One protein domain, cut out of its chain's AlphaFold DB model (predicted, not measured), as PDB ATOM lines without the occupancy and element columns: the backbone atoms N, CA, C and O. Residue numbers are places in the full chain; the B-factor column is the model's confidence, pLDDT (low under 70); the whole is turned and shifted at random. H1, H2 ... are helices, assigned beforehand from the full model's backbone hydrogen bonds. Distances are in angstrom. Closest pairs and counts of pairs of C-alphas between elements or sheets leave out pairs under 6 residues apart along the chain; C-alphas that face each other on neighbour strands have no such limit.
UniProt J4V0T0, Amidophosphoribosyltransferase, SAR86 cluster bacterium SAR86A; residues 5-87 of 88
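What this domain is: This is residues 5 to 87 of the 88 residues of the protein "Amidophosphoribosyltransferase" of SAR86 cluster bacterium SAR86A (UniProt J4V0T0). An open, winding chain strings three short helices, H1, H2 and H3, along a loose curve, and residues 60 to 69 and 71 to 87, with the long helix H4, stick out from it as an arm. The printed part has 83 residues with four named helices, in the order H1, H2, H3, H4, and no named strand; the class is all helix. It is extended, with a radius of gyration of the C-alphas of 18.4 A and spans of 54 by 38 by 25 A.

How they stand to each other: H1, residues 14 to 20, is apart from H2, residues 31 to 41. H2 and H3, residues 51 to 54, are close but not clearly touching; their closest C-alphas, Leu 31 and Phe 53, are 7.6 A apart. H4, residues 65 to 85, is apart from H1, H2 and H3. Every O i to N i+4 pair is within hydrogen-bond range in H1 and H4, and 6 of 7 in H2; H3 is too short for one.

Where its parts are: H1 begins at C-alpha 14 (175.393, 116.682, 147.693). H2 measures 16.3 A and H4 30.6 A, ending at C-alpha 85 (141.483, 134.031, 141.094).

The domain as a whole: The C-alphas farthest apart, Pro 43 and Ala 86, are 54.8 A apart. The printed part has no cut, and its three links are short. Residues 86 to 87 are under pLDDT 70.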
ATOM      1  N   ALA A   5     159.454 117.856 151.813       72.31
ATOM      2  CA  ALA A   5     159.412 117.554 150.382       72.31
ATOM      3  C   ALA A   5     159.776 118.745 149.471       72.31
ATOM      4  O   ALA A   5     160.069 118.551 148.295       72.31
ATOM      5  N   GLU A   6     159.738 119.973 149.987       77.25
ATOM      6  CA  GLU A   6     160.091 121.193 149.249       77.25
ATOM      7  C   GLU A   6     161.567 121.580 149.439       77.25
ATOM      8  O   GLU A   6     162.063 122.496 148.781       77.25
ATOM      9  N   LEU A   7     162.291 120.896 150.330       82.25
ATOM     10  CA  LEU A   7     163.719 121.109 150.533       82.25
ATOM     11  C   LEU A   7     164.512 120.359 149.460       82.25
ATOM     12  O   LEU A   7     164.480 119.133 149.393       82.25
ATOM     13  N   ILE A   8     165.291 121.096 148.665       84.44
ATOM     14  CA  ILE A   8     166.096 120.532 147.569       84.44
ATOM     15  C   ILE A   8     167.083 119.452 148.032       84.44
ATOM     16  O   ILE A   8     167.357 118.521 147.284       84.44
ATOM     17  N   ALA A   9     167.588 119.566 149.262       83.44
ATOM     18  CA  ALA A   9     168.535 118.626 149.855       83.44
ATOM     19  C   ALA A   9     167.866 117.423 150.543       83.44
ATOM     20  O   ALA A   9     168.556 116.515 150.999       83.44
ATOM     21  N   SER A  10     166.533 117.394 150.639       84.00
ATOM     22  CA  SER A  10     165.827 116.298 151.300       84.00
ATOM     23  C   SER A  10     165.991 114.999 150.518       84.00
ATOM     24  O   SER A  10     165.676 114.942 149.330       84.00
ATOM     25  N   ASN A  11     166.498 113.957 151.184       81.12
ATOM     26  CA  ASN A  11     166.800 112.645 150.597       81.12
ATOM     27  C   ASN A  11     167.697 112.684 149.343       81.12
ATOM     28  O   ASN A  11     167.674 111.746 148.545       81.12
ATOM     29  N   LYS A  12     168.494 113.742 149.165       87.75
ATOM     30  CA  LYS A  12     169.441 113.881 148.055       87.75
ATOM     31  C   LYS A  12     170.869 113.919 148.580       87.75
ATOM     32  O   LYS A  12     171.132 114.471 149.646       87.75
ATOM     33  N   SER A  13     171.799 113.343 147.825       90.06
ATOM     34  CA  SER A  13     173.223 113.540 148.095       90.06
ATOM     35  C   SER A  13     173.664 114.941 147.656       90.06
ATOM     36  O   SER A  13     173.002 115.587 146.842       90.06
ATOM     37  N   ASN A  14     174.819 115.406 148.139       90.25
ATOM     38  CA  ASN A  14     175.393 116.682 147.693       90.25
ATOM     39  C   ASN A  14     175.591 116.720 146.166       90.25
ATOM     40  O   ASN A  14     175.399 117.761 145.546       90.25
ATOM     41  N   GLU A  15     175.933 115.585 145.553       91.38
ATOM     42  CA  GLU A  15     176.092 115.469 144.101       91.38
ATOM     43  C   GLU A  15     174.761 115.637 143.365       91.38
ATOM     44  O   GLU A  15     174.708 116.298 142.327       91.38
ATOM     45  N   ASP A  16     173.682 115.065 143.899       92.31
ATOM     46  CA  ASP A  16     172.344 115.205 143.322       92.31
ATOM     47  C   ASP A  16     171.864 116.651 143.412       92.31
ATOM     48  O   ASP A  16     171.323 117.183 142.445       92.31
ATOM     49  N   VAL A  17     172.109 117.315 144.547       93.56
ATOM     50  CA  VAL A  17     171.765 118.731 144.709       93.56
ATOM     51  C   VAL A  17     172.581 119.602 143.758       93.56
ATOM     52  O   VAL A  17     172.005 120.470 143.108       93.56
ATOM     53  N   ALA A  18     173.889 119.356 143.625       93.88
ATOM     54  CA  ALA A  18     174.753 120.095 142.705       93.88
ATOM     55  C   ALA A  18     174.263 119.988 141.253       93.88
ATOM     56  O   ALA A  18     174.160 120.997 140.557       93.88
ATOM     57  N   LYS A  19     173.886 118.777 140.820       93.81
ATOM     58  CA  LYS A  19     173.304 118.538 139.491       93.81
ATOM     59  C   LYS A  19     171.967 119.256 139.316       93.81
ATOM     60  O   LYS A  19     171.756 119.876 138.279       93.81
ATOM     61  N   GLU A  20     171.087 119.204 140.316       92.81
ATOM     62  CA  GLU A  20     169.764 119.844 140.274       92.81
ATOM     63  C   GLU A  20     169.863 121.366 140.097       92.81
ATOM     64  O   GLU A  20     169.085 121.958 139.352       92.81
ATOM     65  N   ILE A  21     170.840 122.001 140.752       93.94
ATOM     66  CA  ILE A  21     171.079 123.448 140.638       93.94
ATOM     67  C   ILE A  21     172.036 123.818 139.498       93.94
ATOM     68  O   ILE A  21     172.339 124.998 139.327       93.94
ATOM     69  N   ASN A  22     172.505 122.833 138.724       94.56
ATOM     70  CA  ASN A  22     173.479 122.992 137.644       94.56
ATOM     71  C   ASN A  22     174.779 123.692 138.088       94.56
ATOM     72  O   ASN A  22     175.272 124.602 137.420       94.56
ATOM     73  N   ALA A  23     175.312 123.286 139.242       94.94
ATOM     74  CA  ALA A  23     176.589 123.762 139.759       94.94
ATOM     75  C   ALA A  23     177.719 122.779 139.432       94.94
ATOM     76  O   ALA A  23     177.573 121.570 139.615       94.94
ATOM     77  N   ASP A  24     178.877 123.310 139.033       92.94
ATOM     78  CA  ASP A  24     180.101 122.519 138.834       92.94
ATOM     79  C   ASP A  24     180.619 121.918 140.148       92.94
ATOM     80  O   ASP A  24     181.234 120.850 140.162       92.94
ATOM     81  N   TRP A  25     180.371 122.605 141.266       91.88
ATOM     82  CA  TRP A  25     180.751 122.145 142.592       91.88
ATOM     83  C   TRP A  25     179.812 122.698 143.666       91.88
ATOM     84  O   TRP A  25     179.363 123.841 143.591       91.88
ATOM     85  N   LEU A  26     179.537 121.880 144.683       94.00
ATOM     86  CA  LEU A  26     178.725 122.226 145.844       94.00
ATOM     87  C   LEU A  26     179.455 121.795 147.112       94.00
ATOM     88  O   LEU A  26     179.919 120.659 147.218       94.00
ATOM     89  N   ILE A  27     179.509 122.696 148.085       93.56
ATOM     90  CA  ILE A  27     180.037 122.431 149.418       93.56
ATOM     91  C   ILE A  27     179.034 122.927 150.457       93.56
ATOM     92  O   ILE A  27     178.493 124.025 150.339       93.56
ATOM     93  N   TYR A  28     178.794 122.103 151.471       94.00
ATOM     94  CA  TYR A  28     178.062 122.490 152.670       94.00
ATOM     95  C   TYR A  28     179.044 122.622 153.830       94.00
ATOM     96  O   TYR A  28     179.995 121.846 153.929       94.00
ATOM     97  N   GLN A  29     178.795 123.588 154.715       96.00
ATOM     98  CA  GLN A  29     179.464 123.634 156.012       96.00
ATOM     99  C   GLN A  29     179.093 122.380 156.810       96.00
ATOM    100  O   GLN A  29     177.954 121.908 156.734       96.00
ATOM    101  N   THR A  30     180.039 121.840 157.575       94.88
ATOM    102  CA  THR A  30     179.724 120.750 158.498       94.88
ATOM    103  C   THR A  30     178.924 121.288 159.686       94.88
ATOM    104  O   THR A  30     179.057 122.450 160.077       94.88
ATOM    105  N   LEU A  31     178.062 120.451 160.266       93.81
ATOM    106  CA  LEU A  31     177.289 120.858 161.441       93.81
ATOM    107  C   LEU A  31     178.204 121.169 162.636       93.81
ATOM    108  O   LEU A  31     177.925 122.104 163.382       93.81
ATOM    109  N   ASP A  32     179.299 120.426 162.781       94.12
ATOM    110  CA  ASP A  32     180.271 120.628 163.857       94.12
ATOM    111  C   ASP A  32     180.968 121.990 163.723       94.12
ATOM    112  O   ASP A  32     180.978 122.766 164.679       94.12
ATOM    113  N   ASP A  33     181.426 122.349 162.515       95.56
ATOM    114  CA  ASP A  33     182.039 123.662 162.266       95.56
ATOM    115  C   ASP A  33     181.051 124.808 162.520       95.56
ATOM    116  O   ASP A  33     181.437 125.877 162.998       95.56
ATOM    117  N   LEU A  34     179.769 124.615 162.191       95.31
ATOM    118  CA  LEU A  34     178.727 125.605 162.458       95.31
ATOM    119  C   LEU A  34     178.532 125.811 163.964       95.31
ATOM    120  O   LEU A  34     178.459 126.950 164.425       95.31
ATOM    121  N   ILE A  35     178.466 124.722 164.730       94.06
ATOM    122  CA  ILE A  35     178.333 124.769 166.187       94.06
ATOM    123  C   ILE A  35     179.533 125.491 166.807       94.06
ATOM    124  O   ILE A  35     179.351 126.381 167.640       94.06
ATOM    125  N   ASP A  36     180.747 125.143 166.390       94.50
ATOM    126  CA  ASP A  36     181.967 125.729 166.941       94.50
ATOM    127  C   ASP A  36     182.097 127.217 166.589       94.50
ATOM    128  O   ASP A  36     182.424 128.023 167.463       94.50
ATOM    129  N   SER A  37     181.708 127.610 165.370       95.06
ATOM    130  CA  SER A  37     181.658 129.021 164.954       95.06
ATOM    131  C   SER A  37     180.728 129.857 165.843       95.06
ATOM    132  O   SER A  37     181.022 131.009 166.154       95.06
ATOM    133  N   VAL A  38     179.590 129.297 166.272       94.62
ATOM    134  CA  VAL A  38     178.657 130.004 167.166       94.62
ATOM    135  C   VAL A  38     179.172 130.019 168.608       94.62
ATOM    136  O   VAL A  38     179.051 131.041 169.289       94.62
ATOM    137  N   ARG A  39     179.776 128.921 169.083       95.31
ATOM    138  CA  ARG A  39     180.380 128.844 170.426       95.31
ATOM    139  C   ARG A  39     181.521 129.829 170.624       95.31
ATOM    140  O   ARG A  39     181.691 130.300 171.743       95.31
ATOM    141  N   GLU A  40     182.268 130.170 169.576       94.88
ATOM    142  CA  GLU A  40     183.308 131.202 169.656       94.88
ATOM    143  C   GLU A  40     182.752 132.531 170.197       94.88
ATOM    144  O   GLU A  40     183.390 133.189 171.018       94.88
ATOM    145  N   GLY A  41     181.522 132.894 169.816       94.19
ATOM    146  CA  GLY A  41     180.851 134.096 170.310       94.19
ATOM    147  C   GLY A  41     180.358 133.996 171.758       94.19
ATOM    148  O   GLY A  41     180.251 135.017 172.439       94.19
ATOM    149  N   ASN A  42     180.047 132.788 172.242       95.00
ATOM    150  CA  ASN A  42     179.662 132.542 173.632       95.00
ATOM    151  C   ASN A  42     179.931 131.079 174.056       95.00
ATOM    152  O   ASN A  42     179.073 130.212 173.846       95.00
ATOM    153  N   PRO A  43     181.066 130.813 174.729       94.69
ATOM    154  CA  PRO A  43     181.443 129.465 175.156       94.69
ATOM    155  C   PRO A  43     180.522 128.833 176.210       94.69
ATOM    156  O   PRO A  43     180.567 127.621 176.412       94.69
ATOM    157  N   GLU A  44     179.674 129.619 176.883       96.38
ATOM    158  CA  GLU A  44     178.745 129.104 177.900       96.38
ATOM    159  C   GLU A  44     177.582 128.304 177.285       96.38
ATOM    160  O   GLU A  44     176.908 127.540 177.984       96.38
ATOM    161  N   ILE A  45     177.333 128.447 175.976       93.69
ATOM    162  CA  ILE A  45     176.282 127.701 175.276       93.69
ATOM    163  C   ILE A  45     176.771 126.278 174.983       93.69
ATOM    164  O   ILE A  45     177.618 126.042 174.122       93.69
ATOM    165  N   LYS A  46     176.199 125.305 175.697       89.69
ATOM    166  CA  LYS A  46     176.605 123.892 175.611       89.69
ATOM    167  C   LYS A  46     175.937 123.143 174.462       89.69
ATOM    168  O   LYS A  46     176.582 122.342 173.784       89.69
ATOM    169  N   GLU A  47     174.661 123.427 174.234       89.88
ATOM    170  CA  GLU A  47     173.812 122.708 173.287       89.88
ATOM    171  C   GLU A  47     173.035 123.685 172.407       89.88
ATOM    172  O   GLU A  47     172.647 124.767 172.850       89.88
ATOM    173  N   PHE A  48     172.809 123.277 171.160       90.88
ATOM    174  CA  PHE A  48     172.077 124.043 170.161       90.88
ATOM    175  C   PHE A  48     170.906 123.224 169.632       90.88
ATOM    176  O   PHE A  48     170.993 122.006 169.463       90.88
ATOM    177  N   GLU A  49     169.817 123.917 169.327       91.19
ATOM    178  CA  GLU A  49     168.689 123.345 168.603       91.19
ATOM    179  C   GLU A  49     169.121 123.139 167.137       91.19
ATOM    180  O   GLU A  49     169.384 124.099 166.417       91.19
ATOM    181  N   THR A  50     169.290 121.878 166.728       92.38
ATOM    182  CA  THR A  50     169.822 121.486 165.405       92.38
ATOM    183  C   THR A  50     168.899 120.505 164.678       92.38
ATOM    184  O   THR A  50     169.328 119.791 163.764       92.38
ATOM    185  N   SER A  51     167.621 120.443 165.066       89.62
ATOM    186  CA  SER A  51     166.645 119.492 164.517       89.62
ATOM    187  C   SER A  51     166.506 119.579 163.005       89.62
ATOM    188  O   SER A  51     166.351 118.558 162.347       89.62
ATOM    189  N   ILE A  52     166.648 120.773 162.433       86.19
ATOM    190  CA  ILE A  52     166.546 120.995 160.988       86.19
ATOM    191  C   ILE A  52     167.675 120.321 160.190       86.19
ATOM    192  O   ILE A  52     167.517 120.084 158.997       86.19
ATOM    193  N   PHE A  53     168.800 120.010 160.843       88.19
ATOM    194  CA  PHE A  53     169.949 119.330 160.239       88.19
ATOM    195  C   PHE A  53     169.988 117.842 160.602       88.19
ATOM    196  O   PHE A  53     170.383 117.015 159.786       88.19
ATOM    197  N   THR A  54     169.597 117.494 161.830       86.81
ATOM    198  CA  THR A  54     169.760 116.138 162.386       86.81
ATOM    199  C   THR A  54     168.471 115.317 162.419       86.81
ATOM    200  O   THR A  54     168.518 114.117 162.685       86.81
ATOM    201  N   GLY A  55     167.316 115.958 162.236       84.81
ATOM    202  CA  GLY A  55     165.994 115.384 162.491       84.81
ATOM    203  C   GLY A  55     165.677 115.173 163.977       84.81
ATOM    204  O   GLY A  55     164.610 114.658 164.305       84.81
ATOM    205  N   LYS A  56     166.580 115.543 164.897       85.19
ATOM    206  CA  LYS A  56     166.418 115.332 166.342       85.19
ATOM    207  C   LYS A  56     165.890 116.596 167.005       85.19
ATOM    208  O   LYS A  56     166.641 117.525 167.285       85.19
ATOM    209  N   TYR A  57     164.589 116.617 167.261       87.31
ATOM    210  CA  TYR A  57     163.935 117.709 167.973       87.31
ATOM    211  C   TYR A  57     164.207 117.617 169.471       87.31
ATOM    212  O   TYR A  57     164.022 116.566 170.081       87.31
ATOM    213  N   PHE A  58     164.642 118.735 170.058       84.06
ATOM    214  CA  PHE A  58     164.902 118.824 171.497       84.06
ATOM    215  C   PHE A  58     163.624 118.585 172.312       84.06
ATOM    216  O   PHE A  58     163.625 117.891 173.326       84.06
ATOM    217  N   THR A  59     162.505 119.134 171.837       87.00
ATOM    218  CA  THR A  59     161.170 118.827 172.347       87.00
ATOM    219  C   THR A  59     160.595 117.609 171.626       87.00
ATOM    220  O   THR A  59     160.634 117.588 170.392       87.00
ATOM    221  N   PRO A  60     159.994 116.640 172.341       81.06
ATOM    222  CA  PRO A  60     159.288 115.537 171.704       81.06
ATOM    223  C   PRO A  60     158.198 116.068 170.778       81.06
ATOM    224  O   PRO A  60     157.375 116.893 171.182       81.06
ATOM    225  N   LEU A  61     158.198 115.591 169.539       82.50
ATOM    226  CA  LEU A  61     157.106 115.861 168.619       82.50
ATOM    227  C   LEU A  61     155.924 114.957 168.957       82.50
ATOM    228  O   LEU A  61     156.096 113.775 169.261       82.50
ATOM    229  N   VAL A  62     154.723 115.523 168.876       86.94
ATOM    230  CA  VAL A  62     153.497 114.724 168.834       86.94
ATOM    231  C   VAL A  62     153.475 113.973 167.502       86.94
ATOM    232  O   VAL A  62     153.948 114.487 166.485       86.94
ATOM    233  N   GLU A  63     152.956 112.747 167.514       82.19
ATOM    234  CA  GLU A  63     152.788 111.941 166.306       82.19
ATOM    235  C   GLU A  63     152.035 112.737 165.228       82.19
ATOM    236  O   GLU A  63     151.098 113.471 165.534       82.19
ATOM    237  N   ASN A  64     152.482 112.632 163.974       81.00
ATOM    238  CA  ASN A  64     151.917 113.313 162.799       81.00
ATOM    239  C   ASN A  64     151.941 114.855 162.816       81.00
ATOM    240  O   ASN A  64     151.504 115.472 161.849       81.00
ATOM    241  N   TYR A  65     152.515 115.503 163.838       85.38
ATOM    242  CA  TYR A  65     152.506 116.967 163.956       85.38
ATOM    243  C   TYR A  65     153.068 117.692 162.723       85.38
ATOM    244  O   TYR A  65     152.485 118.666 162.248       85.38
ATOM    245  N   LEU A  66     154.202 117.228 162.187       82.69
ATOM    246  CA  LEU A  66     154.821 117.857 161.016       82.69
ATOM    247  C   LEU A  66     153.991 117.644 159.744       82.69
ATOM    248  O   LEU A  66     153.880 118.566 158.940       82.69
ATOM    249  N   GLU A  67     153.376 116.471 159.581       82.56
ATOM    250  CA  GLU A  67     152.502 116.177 158.441       82.56
ATOM    251  C   GLU A  67     151.237 117.041 158.475       82.56
ATOM    252  O   GLU A  67     150.874 117.652 157.469       82.56
ATOM    253  N   GLU A  68     150.604 117.171 159.642       85.25
ATOM    254  CA  GLU A  68     149.448 118.049 159.842       85.25
ATOM    255  C   GLU A  68     149.796 119.514 159.544       85.25
ATOM    256  O   GLU A  68     149.031 120.222 158.880       85.25
ATOM    257  N   LEU A  69     150.982 119.963 159.968       85.44
ATOM    258  CA  LEU A  69     151.481 121.306 159.680       85.44
ATOM    259  C   LEU A  69     151.697 121.528 158.173       85.44
ATOM    260  O   LEU A  69     151.398 122.605 157.650       85.44
ATOM    261  N   GLU A  70     152.216 120.525 157.459       83.62
ATOM    262  CA  GLU A  70     152.383 120.571 156.003       83.62
ATOM    263  C   GLU A  70     151.037 120.615 155.267       83.62
ATOM    264  O   GLU A  70     150.880 121.405 154.329       83.62
ATOM    265  N   ILE A  71     150.058 119.809 155.690       83.50
ATOM    266  CA  ILE A  71     148.700 119.796 155.122       83.50
ATOM    267  C   ILE A  71     148.031 121.157 155.327       83.50
ATOM    268  O   ILE A  71     147.569 121.765 154.359       83.50
ATOM    269  N   SER A  72     148.066 121.684 156.554       84.94
ATOM    270  CA  SER A  72     147.471 122.979 156.900       84.94
ATOM    271  C   SER A  72     148.005 124.114 156.018       84.94
ATOM    272  O   SER A  72     147.231 124.910 155.483       84.94
ATOM    273  N   ARG A  73     149.320 124.146 155.764       83.75
ATOM    274  CA  ARG A  73     149.935 125.148 154.877       83.75
ATOM    275  C   ARG A  73     149.512 125.001 153.417       83.75
ATOM    276  O   ARG A  73     149.300 126.009 152.740       83.75
ATOM    277  N   LYS A  74     149.391 123.770 152.907       80.38
ATOM    278  CA  LYS A  74     148.908 123.520 151.537       80.38
ATOM    279  C   LYS A  74     147.476 124.020 151.357       80.38
ATOM    280  O   LYS A  74     147.182 124.649 150.337       80.38
ATOM    281  N   ASP A  75     146.620 123.793 152.350       80.50
ATOM    282  CA  ASP A  75     145.232 124.252 152.335       80.50
ATOM    283  C   ASP A  75     145.136 125.782 152.362       80.50
ATOM    284  O   ASP A  75     144.408 126.363 151.554       80.50
ATOM    285  N   GLU A  76     145.934 126.458 153.194       83.94
ATOM    286  CA  GLU A  76     146.014 127.925 153.205       83.94
ATOM    287  C   GLU A  76     146.447 128.494 151.847       83.94
ATOM    288  O   GLU A  76     145.813 129.416 151.323       83.94
ATOM    289  N   LEU A  77     147.492 127.927 151.233       80.81
ATOM    290  CA  LEU A  77     147.982 128.350 149.917       80.81
ATOM    291  C   LEU A  77     146.936 128.143 148.817       80.81
ATOM    292  O   LEU A  77     146.797 128.987 147.924       80.81
ATOM    293  N   LYS A  78     146.180 127.042 148.874       78.69
ATOM    294  CA  LYS A  78     145.077 126.775 147.947       78.69
ATOM    295  C   LYS A  78     143.965 127.812 148.108       78.69
ATOM    296  O   LYS A  78     143.551 128.404 147.111       78.69
ATOM    297  N   LEU A  79     143.559 128.102 149.345       82.00
ATOM    298  CA  LEU A  79     142.518 129.087 149.644       82.00
ATOM    299  C   LEU A  79     142.911 130.499 149.185       82.00
ATOM    300  O   LEU A  79     142.083 131.243 148.657       82.00
ATOM    301  N   GLN A  80     144.181 130.872 149.363       82.12
ATOM    302  CA  GLN A  80     144.716 132.145 148.876       82.12
ATOM    303  C   GLN A  80     144.679 132.215 147.346       82.12
ATOM    304  O   GLN A  80     144.185 133.196 146.795       82.12
ATOM    305  N   ARG A  81     145.110 131.158 146.641       79.81
ATOM    306  CA  ARG A  81     145.045 131.092 145.168       79.81
ATOM    307  C   ARG A  81     143.617 131.216 144.641       79.81
ATOM    308  O   ARG A  81     143.398 131.921 143.658       79.81
ATOM    309  N   GLU A  82     142.655 130.554 145.277       85.31
ATOM    310  CA  GLU A  82     141.236 130.639 144.909       85.31
ATOM    311  C   GLU A  82     140.674 132.049 145.146       85.31
ATOM    312  O   GLU A  82     140.016 132.600 144.263       85.31
ATOM    313  N   LYS A  83     141.015 132.693 146.272       78.25
ATOM    314  CA  LYS A  83     140.639 134.091 146.553       78.25
ATOM    315  C   LYS A  83     141.245 135.088 145.566       78.25
ATOM    316  O   LYS A  83     140.571 136.050 145.206       78.25
ATOM    317  N   THR A  84     142.490 134.889 145.135       79.12
ATOM    318  CA  THR A  84     143.135 135.752 144.133       79.12
ATOM    319  C   THR A  84     142.508 135.564 142.754       79.12
ATOM    320  O   THR A  84     142.256 136.553 142.075       79.12
ATOM    321  N   LYS A  85     142.181 134.324 142.360       71.12
ATOM    322  CA  LYS A  85     141.483 134.031 141.094       71.12
ATOM    323  C   LYS A  85     140.047 134.551 141.052       71.12
ATOM    324  O   LYS A  85     139.580 134.899 139.984       71.12
ATOM    325  N   ALA A  86     139.355 134.607 142.188       69.88
ATOM    326  CA  ALA A  86     137.997 135.148 142.272       69.88
ATOM    327  C   ALA A  86     137.943 136.691 142.287       69.88
ATOM    328  O   ALA A  86     136.855 137.263 142.256       69.88
ATOM    329  N   LYS A  87     139.096 137.365 142.391       62.56
ATOM    330  CA  LYS A  87     139.219 138.832 142.449       62.56
ATOM    331  C   LYS A  87     139.787 139.469 141.172       62.56
ATOM    332  O   LYS A  87     139.864 140.696 141.130       62.56
TER     333      LYS A  87